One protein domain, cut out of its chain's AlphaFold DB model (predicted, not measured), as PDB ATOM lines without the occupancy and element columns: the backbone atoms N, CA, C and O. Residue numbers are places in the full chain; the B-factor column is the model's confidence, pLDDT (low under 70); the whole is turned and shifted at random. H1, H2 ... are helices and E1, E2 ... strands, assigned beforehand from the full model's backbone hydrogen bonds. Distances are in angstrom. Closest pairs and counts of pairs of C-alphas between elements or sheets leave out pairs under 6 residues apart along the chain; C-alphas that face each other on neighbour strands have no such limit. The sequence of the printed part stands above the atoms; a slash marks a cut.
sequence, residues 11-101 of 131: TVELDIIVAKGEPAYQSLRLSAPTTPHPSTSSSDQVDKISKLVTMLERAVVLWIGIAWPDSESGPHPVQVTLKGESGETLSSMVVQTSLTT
ATOM      1  N   THR A  11      17.103   8.932 -12.155       90.12
ATOM      2  CA  THR A  11      16.508   9.814 -11.160       90.12
ATOM      3  C   THR A  11      15.442   9.041 -10.397       90.12
ATOM      4  O   THR A  11      14.650   8.303 -10.970       90.12
ATOM      5  N   VAL A  12      15.424   9.177  -9.083       90.88
ATOM      6  CA  VAL A  12      14.366   8.630  -8.235       90.88
ATOM      7  C   VAL A  12      13.781   9.748  -7.399       90.88
ATOM      8  O   VAL A  12      14.461  10.727  -7.084       90.88
ATOM      9  N   GLU A  13      12.520   9.599  -7.033       92.81
ATOM     10  CA  GLU A  13      11.826  10.521  -6.147       92.81
ATOM     11  C   GLU A  13      11.529   9.799  -4.833       92.81
ATOM     12  O   GLU A  13      11.105   8.646  -4.825       92.81
ATOM     13  N   LEU A  14      11.825  10.442  -3.712       92.00
ATOM     14  CA  LEU A  14      11.593   9.906  -2.384       92.00
ATOM     15  C   LEU A  14      10.540  10.753  -1.691       92.00
ATOM     16  O   LEU A  14      10.780  11.927  -1.430       92.00
ATOM     17  N   ASP A  15       9.427  10.127  -1.347       93.56
ATOM     18  CA  ASP A  15       8.376  10.721  -0.541       93.56
ATOM     19  C   ASP A  15       8.484  10.244   0.900       93.56
ATOM     20  O   ASP A  15       8.539   9.044   1.174       93.56
ATOM     21  N   ILE A  16       8.490  11.193   1.823       92.19
ATOM     22  CA  ILE A  16       8.550  10.960   3.259       92.19
ATOM     23  C   ILE A  16       7.296  11.576   3.860       92.19
ATOM     24  O   ILE A  16       7.044  12.766   3.688       92.19
ATOM     25  N   ILE A  17       6.502  10.760   4.547       92.50
ATOM     26  CA  ILE A  17       5.278  11.187   5.222       92.50
ATOM     27  C   ILE A  17       5.451  10.926   6.709       92.50
ATOM     28  O   ILE A  17       5.709   9.795   7.135       92.50
ATOM     29  N   VAL A  18       5.283  11.983   7.494       91.75
ATOM     30  CA  VAL A  18       5.469  11.970   8.937       91.75
ATOM     31  C   VAL A  18       4.165  12.385   9.600       91.75
ATOM     32  O   VAL A  18       3.745  13.538   9.532       91.75
ATOM     33  N   ALA A  19       3.505  11.443  10.271       85.75
ATOM     34  CA  ALA A  19       2.297  11.763  11.018       85.75
ATOM     35  C   ALA A  19       2.639  12.690  12.195       85.75
ATOM     36  O   ALA A  19       3.418  12.308  13.070       85.75
ATOM     37  N   LYS A  20       2.040  13.891  12.210       84.44
ATOM     38  CA  LYS A  20       2.195  14.925  13.253       84.44
ATOM     39  C   LYS A  20       3.628  15.417  13.507       84.44
ATOM     40  O   LYS A  20       3.868  16.083  14.513       84.44
ATOM     41  N   GLY A  21       4.569  15.056  12.645       84.69
ATOM     42  CA  GLY A  21       5.931  15.560  12.716       84.69
ATOM     43  C   GLY A  21       6.169  16.641  11.676       84.69
ATOM     44  O   GLY A  21       5.346  16.866  10.790       84.69
ATOM     45  N   GLU A  22       7.312  17.295  11.793       82.81
ATOM     46  CA  GLU A  22       7.777  18.347  10.907       82.81
ATOM     47  C   GLU A  22       9.093  17.904  10.236       82.81
ATOM     48  O   GLU A  22      10.040  17.533  10.942       82.81
ATOM     49  N   PRO A  23       9.179  17.923   8.892       85.31
ATOM     50  CA  PRO A  23       8.087  18.230   7.966       85.31
ATOM     51  C   PRO A  23       7.045  17.098   7.907       85.31
ATOM     52  O   PRO A  23       7.402  15.922   7.872       85.31
ATOM     53  N   ALA A  24       5.757  17.450   7.817       87.94
ATOM     54  CA  ALA A  24       4.674  16.462   7.691       87.94
ATOM     55  C   ALA A  24       4.746  15.664   6.376       87.94
ATOM     56  O   ALA A  24       4.385  14.486   6.314       87.94
ATOM     57  N   TYR A  25       5.234  16.312   5.318       92.25
ATOM     58  CA  TYR A  25       5.535  15.697   4.034       92.25
ATOM     59  C   TYR A  25       6.786  16.329   3.430       92.25
ATOM     60  O   TYR A  25       6.925  17.553   3.406       92.25
ATOM     61  N   GLN A  26       7.675  15.495   2.902       91.94
ATOM     62  CA  GLN A  26       8.843  15.932   2.156       91.94
ATOM     63  C   GLN A  26       9.034  15.048   0.930       91.94
ATOM     64  O   GLN A  26       9.029  13.825   1.041       91.94
ATOM     65  N   SER A  27       9.244  15.677  -0.226       92.31
ATOM     66  CA  SER A  27       9.621  14.991  -1.460       92.31
ATOM     67  C   SER A  27      11.020  15.415  -1.892       92.31
ATOM     68  O   SER A  27      11.343  16.606  -1.880       92.31
ATOM     69  N   LEU A  28      11.864  14.450  -2.253       90.50
ATOM     70  CA  LEU A  28      13.247  14.678  -2.662       90.50
ATOM     71  C   LEU A  28      13.563  13.931  -3.953       90.50
ATOM     72  O   LEU A  28      13.390  12.718  -4.038       90.50
ATOM     73  N   ARG A  29      14.119  14.639  -4.937       91.06
ATOM     74  CA  ARG A  29      14.645  14.028  -6.161       91.06
ATOM     75  C   ARG A  29      16.135  13.764  -6.031       91.06
ATOM     76  O   ARG A  29      16.905  14.668  -5.718       91.06
ATOM     77  N   LEU A  30      16.532  12.524  -6.289       89.19
ATOM     78  CA  LEU A  30      17.903  12.046  -6.162       89.19
ATOM     79  C   LEU A  30      18.366  11.432  -7.479       89.19
ATOM     80  O   LEU A  30      17.641  10.659  -8.098       89.19
ATOM     81  N   SER A  31      19.601  11.729  -7.879       86.88
ATOM     82  CA  SER A  31      20.262  11.000  -8.959       86.88
ATOM     83  C   SER A  31      20.974   9.781  -8.379       86.88
ATOM     84  O   SER A  31      21.839   9.910  -7.512       86.88
ATOM     85  N   ALA A  32      20.588   8.592  -8.831       85.88
ATOM     86  CA  ALA A  32      21.151   7.320  -8.417       85.88
ATOM     87  C   ALA A  32      22.174   6.835  -9.467       85.88
ATOM     88  O   ALA A  32      21.774   6.360 -10.544       85.88
ATOM     89  N   PRO A  33      23.489   6.930  -9.190       85.19
ATOM     90  CA  PRO A  33      24.520   6.443 -10.096       85.19
ATOM     91  C   PRO A  33      24.470   4.917 -10.213       85.19
ATOM     92  O   PRO A  33      24.058   4.215  -9.290       85.19
ATOM     93  N   THR A  34      24.910   4.389 -11.355       86.19
ATOM     94  CA  THR A  34      24.915   2.940 -11.592       86.19
ATOM     95  C   THR A  34      25.895   2.216 -10.662       86.19
ATOM     96  O   THR A  34      27.036   2.648 -10.455       86.19
ATOM     97  N   THR A  35      25.460   1.080 -10.134       82.12
ATOM     98  CA  THR A  35      26.193   0.214  -9.208       82.12
ATOM     99  C   THR A  35      26.240  -1.209  -9.762       82.12
ATOM    100  O   THR A  35      25.234  -1.691 -10.298       82.12
ATOM    101  N   PRO A  36      27.385  -1.904  -9.647       78.19
ATOM    102  CA  PRO A  36      27.521  -3.258 -10.165       78.19
ATOM    103  C   PRO A  36      26.520  -4.199  -9.491       78.19
ATOM    104  O   PRO A  36      26.232  -4.076  -8.301       78.19
ATOM    105  N   HIS A  37      25.962  -5.129 -10.264       75.38
ATOM    106  CA  HIS A  37      24.996  -6.089  -9.746       75.38
ATOM    107  C   HIS A  37      25.715  -7.298  -9.110       75.38
ATOM    108  O   HIS A  37      26.598  -7.885  -9.756       75.38
ATOM    109  N   PRO A  38      25.344  -7.711  -7.879       65.19
ATOM    110  CA  PRO A  38      26.060  -8.744  -7.128       65.19
ATOM    111  C   PRO A  38      26.007 -10.148  -7.750       65.19
ATOM    112  O   PRO A  38      26.885 -10.957  -7.467       65.19
ATOM    113  N   SER A  39      25.021 -10.455  -8.605       63.91
ATOM    114  CA  SER A  39      24.846 -11.801  -9.184       63.91
ATOM    115  C   SER A  39      25.598 -12.050 -10.499       63.91
ATOM    116  O   SER A  39      25.499 -13.135 -11.069       63.91
ATOM    117  N   THR A  40      26.390 -11.087 -10.986       59.34
ATOM    118  CA  THR A  40      27.249 -11.327 -12.155       59.34
ATOM    119  C   THR A  40      28.296 -12.383 -11.795       59.34
ATOM    120  O   THR A  40      29.117 -12.163 -10.904       59.34
ATOM    121  N   SER A  41      28.221 -13.539 -12.459       53.44
ATOM    122  CA  SER A  41      28.954 -14.785 -12.210       53.44
ATOM    123  C   SER A  41      30.481 -14.641 -12.307       53.44
ATOM    124  O   SER A  41      31.103 -15.151 -13.235       53.44
ATOM    125  N   SER A  42      31.108 -13.942 -11.363       56.25
ATOM    126  CA  SER A  42      32.556 -13.981 -11.170       56.25
ATOM    127  C   SER A  42      32.877 -15.129 -10.214       56.25
ATOM    128  O   SER A  42      32.444 -15.134  -9.056       56.25
ATOM    129  N   SER A  43      33.600 -16.133 -10.712       60.28
ATOM    130  CA  SER A  43      34.090 -17.274  -9.925       60.28
ATOM    131  C   SER A  43      35.146 -16.867  -8.895       60.28
ATOM    132  O   SER A  43      35.405 -17.625  -7.965       60.28
ATOM    133  N   ASP A  44      35.725 -15.676  -9.040       70.31
ATOM    134  CA  ASP A  44      36.795 -15.173  -8.187       70.31
ATOM    135  C   ASP A  44      36.258 -14.427  -6.949       70.31
ATOM    136  O   ASP A  44      35.326 -13.619  -7.033       70.31
ATOM    137  N   GLN A  45      36.836 -14.705  -5.776       66.06
ATOM    138  CA  GLN A  45      36.515 -14.000  -4.530       66.06
ATOM    139  C   GLN A  45      36.971 -12.537  -4.571       66.06
ATOM    140  O   GLN A  45      36.279 -11.671  -4.031       66.06
ATOM    141  N   VAL A  46      38.096 -12.252  -5.234       70.94
ATOM    142  CA  VAL A  46      38.668 -10.898  -5.319       70.94
ATOM    143  C   VAL A  46      37.721  -9.946  -6.061       70.94
ATOM    144  O   VAL A  46      37.491  -8.812  -5.626       70.94
ATOM    145  N   ASP A  47      37.061 -10.439  -7.109       74.25
ATOM    146  CA  ASP A  47      36.060  -9.685  -7.870       74.25
ATOM    147  C   ASP A  47      34.806  -9.375  -7.048       74.25
ATOM    148  O   ASP A  47      34.198  -8.314  -7.201       74.25
ATOM    149  N   LYS A  48      34.401 -10.284  -6.153       73.69
ATOM    150  CA  LYS A  48      33.225 -10.083  -5.292       73.69
ATOM    151  C   LYS A  48      33.466  -8.982  -4.264       73.69
ATOM    152  O   LYS A  48      32.592  -8.139  -4.070       73.69
ATOM    153  N   ILE A  49      34.647  -8.965  -3.643       79.94
ATOM    154  CA  ILE A  49      35.034  -7.918  -2.686       79.94
ATOM    155  C   ILE A  49      35.121  -6.568  -3.401       79.94
ATOM    156  O   ILE A  49      34.544  -5.592  -2.931       79.94
ATOM    157  N   SER A  50      35.748  -6.528  -4.578       80.38
ATOM    158  CA  SER A  50      35.865  -5.301  -5.373       80.38
ATOM    159  C   SER A  50      34.491  -4.732  -5.756       80.38
ATOM    160  O   SER A  50      34.245  -3.541  -5.581       80.38
ATOM    161  N   LYS A  51      33.547  -5.587  -6.183       79.00
ATOM    162  CA  LYS A  51      32.156  -5.181  -6.461       79.00
ATOM    163  C   LYS A  51      31.460  -4.616  -5.226       79.00
ATOM    164  O   LYS A  51      30.764  -3.610  -5.343       79.00
ATOM    165  N   LEU A  52      31.647  -5.237  -4.060       81.31
ATOM    166  CA  LEU A  52      31.072  -4.748  -2.809       81.31
ATOM    167  C   LEU A  52      31.631  -3.368  -2.443       81.31
ATOM    168  O   LEU A  52      30.852  -2.471  -2.132       81.31
ATOM    169  N   VAL A  53      32.948  -3.174  -2.548       83.31
ATOM    170  CA  VAL A  53      33.588  -1.870  -2.311       83.31
ATOM    171  C   VAL A  53      33.004  -0.812  -3.246       83.31
ATOM    172  O   VAL A  53      32.535   0.221  -2.777       83.31
ATOM    173  N   THR A  54      32.899  -1.098  -4.548       81.38
ATOM    174  CA  THR A  54      32.283  -0.168  -5.509       81.38
ATOM    175  C   THR A  54      30.809   0.114  -5.202       81.38
ATOM    176  O   THR A  54      30.337   1.231  -5.411       81.38
ATOM    177  N   MET A  55      30.052  -0.877  -4.716       82.19
ATOM    178  CA  MET A  55      28.668  -0.665  -4.288       82.19
ATOM    179  C   MET A  55      28.592   0.289  -3.096       82.19
ATOM    180  O   MET A  55      27.730   1.164  -3.107       82.19
ATOM    181  N   LEU A  56      29.476   0.142  -2.105       84.44
ATOM    182  CA  LEU A  56      29.546   1.027  -0.940       84.44
ATOM    183  C   LEU A  56      29.951   2.454  -1.339       84.44
ATOM    184  O   LEU A  56      29.289   3.400  -0.926       84.44
ATOM    185  N   GLU A  57      30.970   2.609  -2.189       83.38
ATOM    186  CA  GLU A  57      31.444   3.915  -2.679       83.38
ATOM    187  C   GLU A  57      30.381   4.684  -3.470       83.38
ATOM    188  O   GLU A  57      30.306   5.908  -3.400       83.38
ATOM    189  N   ARG A  58      29.554   3.973  -4.244       81.81
ATOM    190  CA  ARG A  58      28.521   4.570  -5.106       81.81
ATOM    191  C   ARG A  58      27.129   4.586  -4.483       81.81
ATOM    192  O   ARG A  58      26.163   4.950  -5.155       81.81
ATOM    193  N   ALA A  59      27.000   4.163  -3.232       80.94
ATOM    194  CA  ALA A  59      25.723   4.161  -2.551       80.94
ATOM    195  C   ALA A  59      25.257   5.587  -2.264       80.94
ATOM    196  O   ALA A  59      26.013   6.423  -1.772       80.94
ATOM    197  N   VAL A  60      23.967   5.838  -2.480       81.31
ATOM    198  CA  VAL A  60      23.337   7.067  -1.994       81.31
ATOM    199  C   VAL A  60      22.807   6.811  -0.582       81.31
ATOM    200  O   VAL A  60      21.998   5.900  -0.356       81.31
ATOM    201  N   VAL A  61      23.294   7.608   0.372       83.38
ATOM    202  CA  VAL A  61      22.855   7.621   1.773       83.38
ATOM    203  C   VAL A  61      22.124   8.929   2.031       83.38
ATOM    204  O   VAL A  61      22.669  10.003   1.797       83.38
ATOM    205  N   LEU A  62      20.889   8.826   2.517       82.44
ATOM    206  CA  LEU A  62      20.075   9.974   2.882       82.44
ATOM    207  C   LEU A  62      19.911  10.030   4.398       82.44
ATOM    208  O   LEU A  62      19.542   9.034   5.020       82.44
ATOM    209  N   TRP A  63      20.138  11.216   4.952       84.12
ATOM    210  CA  TRP A  63      19.841  11.554   6.337       84.12
ATOM    211  C   TRP A  63      18.612  12.453   6.360       84.12
ATOM    212  O   TRP A  63      18.581  13.468   5.667       84.12
ATOM    213  N   ILE A  64      17.600  12.065   7.132       83.12
ATOM    214  CA  ILE A  64      16.336  12.796   7.227       83.12
ATOM    215  C   ILE A  64      16.207  13.297   8.663       83.12
ATOM    216  O   ILE A  64      16.180  12.499   9.599       83.12
ATOM    217  N   GLY A  65      16.152  14.617   8.823       82.88
ATOM    218  CA  GLY A  65      15.796  15.249  10.088       82.88
ATOM    219  C   GLY A  65      14.280  15.320  10.205       82.88
ATOM    220  O   GLY A  65      13.631  15.901   9.340       82.88
ATOM    221  N   ILE A  66      13.732  14.717  11.254       88.12
ATOM    222  CA  ILE A  66      12.302  14.729  11.558       88.12
ATOM    223  C   ILE A  66      12.153  15.147  13.015       88.12
ATOM    224  O   ILE A  66      12.885  14.648  13.874       88.12
ATOM    225  N   ALA A  67      11.217  16.047  13.291       85.88
ATOM    226  CA  ALA A  67      10.884  16.473  14.642       85.88
ATOM    227  C   ALA A  67       9.402  16.239  14.929       85.88
ATOM    228  O   ALA A  67       8.574  16.288  14.027       85.88
ATOM    229  N   TRP A  68       9.065  16.029  16.196       88.69
ATOM    230  CA  TRP A  68       7.688  16.041  16.678       88.69
ATOM    231  C   TRP A  68       7.571  17.040  17.827       88.69
ATOM    232  O   TRP A  68       8.566  17.275  18.516       88.69
ATOM    233  N   PRO A  69       6.385  17.628  18.052       82.38
ATOM    234  CA  PRO A  69       6.143  18.455  19.226       82.38
ATOM    235  C   PRO A  69       6.358  17.668  20.526       82.38
ATOM    236  O   PRO A  69       5.980  16.500  20.608       82.38
ATOM    237  N   ASP A  70       6.856  18.331  21.574       78.75
ATOM    238  CA  ASP A  70       7.121  17.715  22.890       78.75
ATOM    239  C   ASP A  70       5.870  17.117  23.566       78.75
ATOM    240  O   ASP A  70       5.972  16.334  24.509       78.75
ATOM    241  N   SER A  71       4.675  17.491  23.096       81.56
ATOM    242  CA  SER A  71       3.394  16.947  23.552       81.56
ATOM    243  C   SER A  71       3.081  15.552  23.004       81.56
ATOM    244  O   SER A  71       2.181  14.889  23.521       81.56
ATOM    245  N   GLU A  72       3.758  15.112  21.942       80.88
ATOM    246  CA  GLU A  72       3.526  13.808  21.322       80.88
ATOM    247  C   GLU A  72       4.339  12.710  22.021       80.88
ATOM    248  O   GLU A  72       5.493  12.884  22.412       80.88
ATOM    249  N   SER A  73       3.724  11.542  22.195       82.38
ATOM    250  CA  SER A  73       4.346  10.401  22.869       82.38
ATOM    251  C   SER A  73       3.854   9.082  22.286       82.38
ATOM    252  O   SER A  73       2.768   9.005  21.713       82.38
ATOM    253  N   GLY A  74       4.659   8.030  22.422       84.38
ATOM    254  CA  GLY A  74       4.333   6.705  21.904       84.38
ATOM    255  C   GLY A  74       4.700   6.508  20.425       84.38
ATOM    256  O   GLY A  74       5.558   7.228  19.899       84.38
ATOM    257  N   PRO A  75       4.120   5.493  19.759       85.38
ATOM    258  CA  PRO A  75       4.497   5.100  18.401       85.38
ATOM    259  C   PRO A  75       4.127   6.146  17.340       85.38
ATOM    260  O   PRO A  75       2.966   6.518  17.203       85.38
ATOM    261  N   HIS A  76       5.115   6.554  16.548       89.38
ATOM    262  CA  HIS A  76       5.005   7.486  15.430       89.38
ATOM    263  C   HIS A  76       5.628   6.856  14.173       89.38
ATOM    264  O   HIS A  76       6.828   6.992  13.923       89.38
ATOM    265  N   PRO A  77       4.859   6.099  13.380       89.06
ATOM    266  CA  PRO A  77       5.375   5.530  12.145       89.06
ATOM    267  C   PRO A  77       5.685   6.629  11.118       89.06
ATOM    268  O   PRO A  77       4.897   7.555  10.919       89.06
ATOM    269  N   VAL A  78       6.817   6.490  10.433       91.19
ATOM    270  CA  VAL A  78       7.225   7.318   9.294       91.19
ATOM    271  C   VAL A  78       7.134   6.473   8.036       91.19
ATOM    272  O   VAL A  78       7.753   5.411   7.956       91.19
ATOM    273  N   GLN A  79       6.378   6.927   7.043       92.75
ATOM    274  CA  GLN A  79       6.307   6.245   5.756       92.75
ATOM    275  C   GLN A  79       7.337   6.837   4.799       92.75
ATOM    276  O   GLN A  79       7.431   8.052   4.642       92.75
ATOM    277  N   VAL A  80       8.081   5.958   4.138       92.56
ATOM    278  CA  VAL A  80       9.070   6.308   3.125       92.56
ATOM    279  C   VAL A  80       8.733   5.549   1.850       92.56
ATOM    280  O   VAL A  80       8.684   4.320   1.842       92.56
ATOM    281  N   THR A  81       8.503   6.272   0.762       93.06
ATOM    282  CA  THR A  81       8.129   5.707  -0.534       93.06
ATOM    283  C   THR A  81       9.129   6.148  -1.593       93.06
ATOM    284  O   THR A  81       9.324   7.334  -1.829       93.06
ATOM    285  N   LEU A  82       9.765   5.177  -2.242       92.06
ATOM    286  CA  LEU A  82      10.660   5.386  -3.369       92.06
ATOM    287  C   LEU A  82       9.873   5.241  -4.671       92.06
ATOM    288  O   LEU A  82       9.286   4.190  -4.943       92.06
ATOM    289  N   LYS A  83       9.910   6.281  -5.491       92.75
ATOM    290  CA  LYS A  83       9.293   6.357  -6.808       92.75
ATOM    291  C   LYS A  83      10.352   6.415  -7.904       92.75
ATOM    292  O   LYS A  83      11.429   6.986  -7.720       92.75
ATOM    293  N   GLY A  84      10.048   5.795  -9.036       88.88
ATOM    294  CA  GLY A  84      10.861   5.864 -10.243       88.88
ATOM    295  C   GLY A  84      10.587   7.127 -11.053       88.88
ATOM    296  O   GLY A  84       9.768   7.967 -10.682       88.88
ATOM    297  N   GLU A  85      11.283   7.264 -12.181       87.06
ATOM    298  CA  GLU A  85      11.188   8.440 -13.059       87.06
ATOM    299  C   GLU A  85       9.788   8.648 -13.642       87.06
ATOM    300  O   GLU A  85       9.407   9.785 -13.917       87.06
ATOM    301  N   SER A  86       9.009   7.574 -13.815       87.50
ATOM    302  CA  SER A  86       7.633   7.664 -14.312       87.50
ATOM    303  C   SER A  86       6.596   7.867 -13.200       87.50
ATOM    304  O   SER A  86       5.397   7.891 -13.472       87.50
ATOM    305  N   GLY A  87       7.044   8.058 -11.952       85.69
ATOM    306  CA  GLY A  87       6.187   8.234 -10.776       85.69
ATOM    307  C   GLY A  87       5.643   6.923 -10.201       85.69
ATOM    308  O   GLY A  87       4.873   6.944  -9.240       85.69
ATOM    309  N   GLU A  88       6.049   5.783 -10.759       91.12
ATOM    310  CA  GLU A  88       5.701   4.457 -10.274       91.12
ATOM    311  C   GLU A  88       6.373   4.169  -8.931       91.12
ATOM    312  O   GLU A  88       7.532   4.521  -8.713       91.12
ATOM    313  N   THR A  89       5.676   3.499  -8.015       90.62
ATOM    314  CA  THR A  89       6.274   3.089  -6.740       90.62
ATOM    315  C   THR A  89       7.220   1.910  -6.953       90.62
ATOM    316  O   THR A  89       6.788   0.813  -7.294       90.62
ATOM    317  N   LEU A  90       8.512   2.129  -6.705       88.19
ATOM    318  CA  LEU A  90       9.543   1.091  -6.748       88.19
ATOM    319  C   LEU A  90       9.646   0.343  -5.416       88.19
ATOM    320  O   LEU A  90       9.905  -0.857  -5.391       88.19
ATOM    321  N   SER A  91       9.479   1.057  -4.300       88.94
ATOM    322  CA  SER A  91       9.516   0.488  -2.954       88.94
ATOM    323  C   SER A  91       8.764   1.381  -1.971       88.94
ATOM    324  O   SER A  91       8.700   2.595  -2.150       88.94
ATOM    325  N   SER A  92       8.205   0.793  -0.917       90.19
ATOM    326  CA  SER A  92       7.576   1.532   0.175       90.19
ATOM    327  C   SER A  92       7.846   0.824   1.496       90.19
ATOM    328  O   SER A  92       7.755  -0.401   1.577       90.19
ATOM    329  N   MET A  93       8.200   1.588   2.523       91.56
ATOM    330  CA  MET A  93       8.546   1.084   3.846       91.56
ATOM    331  C   MET A  93       7.944   1.980   4.925       91.56
ATOM    332  O   MET A  93       7.902   3.201   4.785       91.56
ATOM    333  N   VAL A  94       7.523   1.369   6.033       89.88
ATOM    334  CA  VAL A  94       7.131   2.082   7.252       89.88
ATOM    335  C   VAL A  94       8.214   1.882   8.306       89.88
ATOM    336  O   VAL A  94       8.473   0.759   8.738       89.88
ATOM    337  N   VAL A  95       8.846   2.974   8.720       89.06
ATOM    338  CA  VAL A  95       9.822   3.014   9.808       89.06
ATOM    339  C   VAL A  95       9.072   3.295  11.103       89.06
ATOM    340  O   VAL A  95       8.469   4.351  11.268       89.06
ATOM    341  N   GLN A  96       9.087   2.340  12.028       86.19
ATOM    342  CA  GLN A  96       8.482   2.523  13.345       86.19
ATOM    343  C   GLN A  96       9.405   3.389  14.204       86.19
ATOM    344  O   GLN A  96      10.547   3.008  14.456       86.19
ATOM    345  N   THR A  97       8.914   4.540  14.661       84.75
ATOM    346  CA  THR A  97       9.606   5.357  15.666       84.75
ATOM    347  C   THR A  97       8.752   5.423  16.925       84.75
ATOM    348  O   THR A  97       7.533   5.288  16.851       84.75
ATOM    349  N   SER A  98       9.377   5.588  18.087       81.94
ATOM    350  CA  SER A  98       8.666   5.723  19.360       81.94
ATOM    351  C   SER A  98       9.228   6.912  20.115       81.94
ATOM    352  O   SER A  98      10.418   6.938  20.434       81.94
ATOM    353  N   LEU A  99       8.364   7.877  20.413       81.75
ATOM    354  CA  LEU A  99       8.705   9.058  21.193       81.75
ATOM    355  C   LEU A  99       8.503   8.759  22.674       81.75
ATOM    356  O   LEU A  99       7.444   8.289  23.095       81.75
ATOM    357  N   THR A 100       9.522   9.045  23.476       72.88
ATOM    358  CA  THR A 100       9.438   8.994  24.936       72.88
ATOM    359  C   THR A 100       9.468  10.414  25.474       72.88
ATOM    360  O   THR A 100      10.400  11.154  25.183       72.88
ATOM    361  N   THR A 101       8.478  10.797  26.274       66.00
ATOM    362  CA  THR A 101       8.457  12.089  26.972       66.00
ATOM    363  C   THR A 101       9.424  12.070  28.156       66.00
ATOM    364  O   THR A 101       9.470  11.081  28.888       66.00
TER     365      THR A 101
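This is residues 11 to 101 of the 131 residues of an uncharacterized protein of Candidatus Poseidoniales archaeon (UniProt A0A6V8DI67). A twisted sheet of four strands, built from the hairpins E1-E2 and E3-E4, makes one part of a long, flat outline, and the single helix H1 lies away from it toward one end, joined by two long loops. The printed part has 91 residues, with four named strands and one named helix in the order E1, E2, H1, E3, E4. The sheet's order is E2, E1, E3, E4, antiparallel throughout, and the class is mixed, helices and strands. The whole is loose, with a radius of gyration of the C-alphas of 17.7 A and spans of 56 by 32 by 17 A.

The inner strands E1, residues 11 to 18, and E3, residues 74 to 83, are antiparallel at 162 degrees, with N 15 and O 81 2.8 A apart, within hydrogen-bond range. Edge strand E2, residues 25 to 32, forms a hairpin with E1 at 156 degrees; N 28 and O 14 are 2.9 A apart. Edge strand E4, residues 89 to 99, forms a hairpin with E3 at 163 degrees; N 78 and O 95 are 2.8 A apart. H1, residues 45 to 57, is not on the sheet, and is apart from E1 and E4. Every O i to N i+4 pair in H1 is within hydrogen-bond range. E2, H1 and E3 form a split strand-helix-strand unit, two strands running the same way with a helix between them in the chain and E1 between them in the sheet; its crossover is right-handed.

E1 begins at C-alpha 11 (16.508, 9.814, -11.160) and measures 23.0 A from first to last C-alpha; E2 measures 21.7 A. H1 measures 18.7 A from C-alpha 45 (36.515, -14.000, -4.530). E3 measures 29.1 A, and E4 28.7 A, ending at C-alpha 99 (8.705, 9.058, 21.193).

The two C-alphas farthest apart, of Ser 43 and Ser 71, are 56.9 A apart. The printed part has no cut. The links E2 to H1 and H1 to E3 are long, 12 and 16 residues. Residues 38 to 43, 45 and 101 have pLDDT under 70.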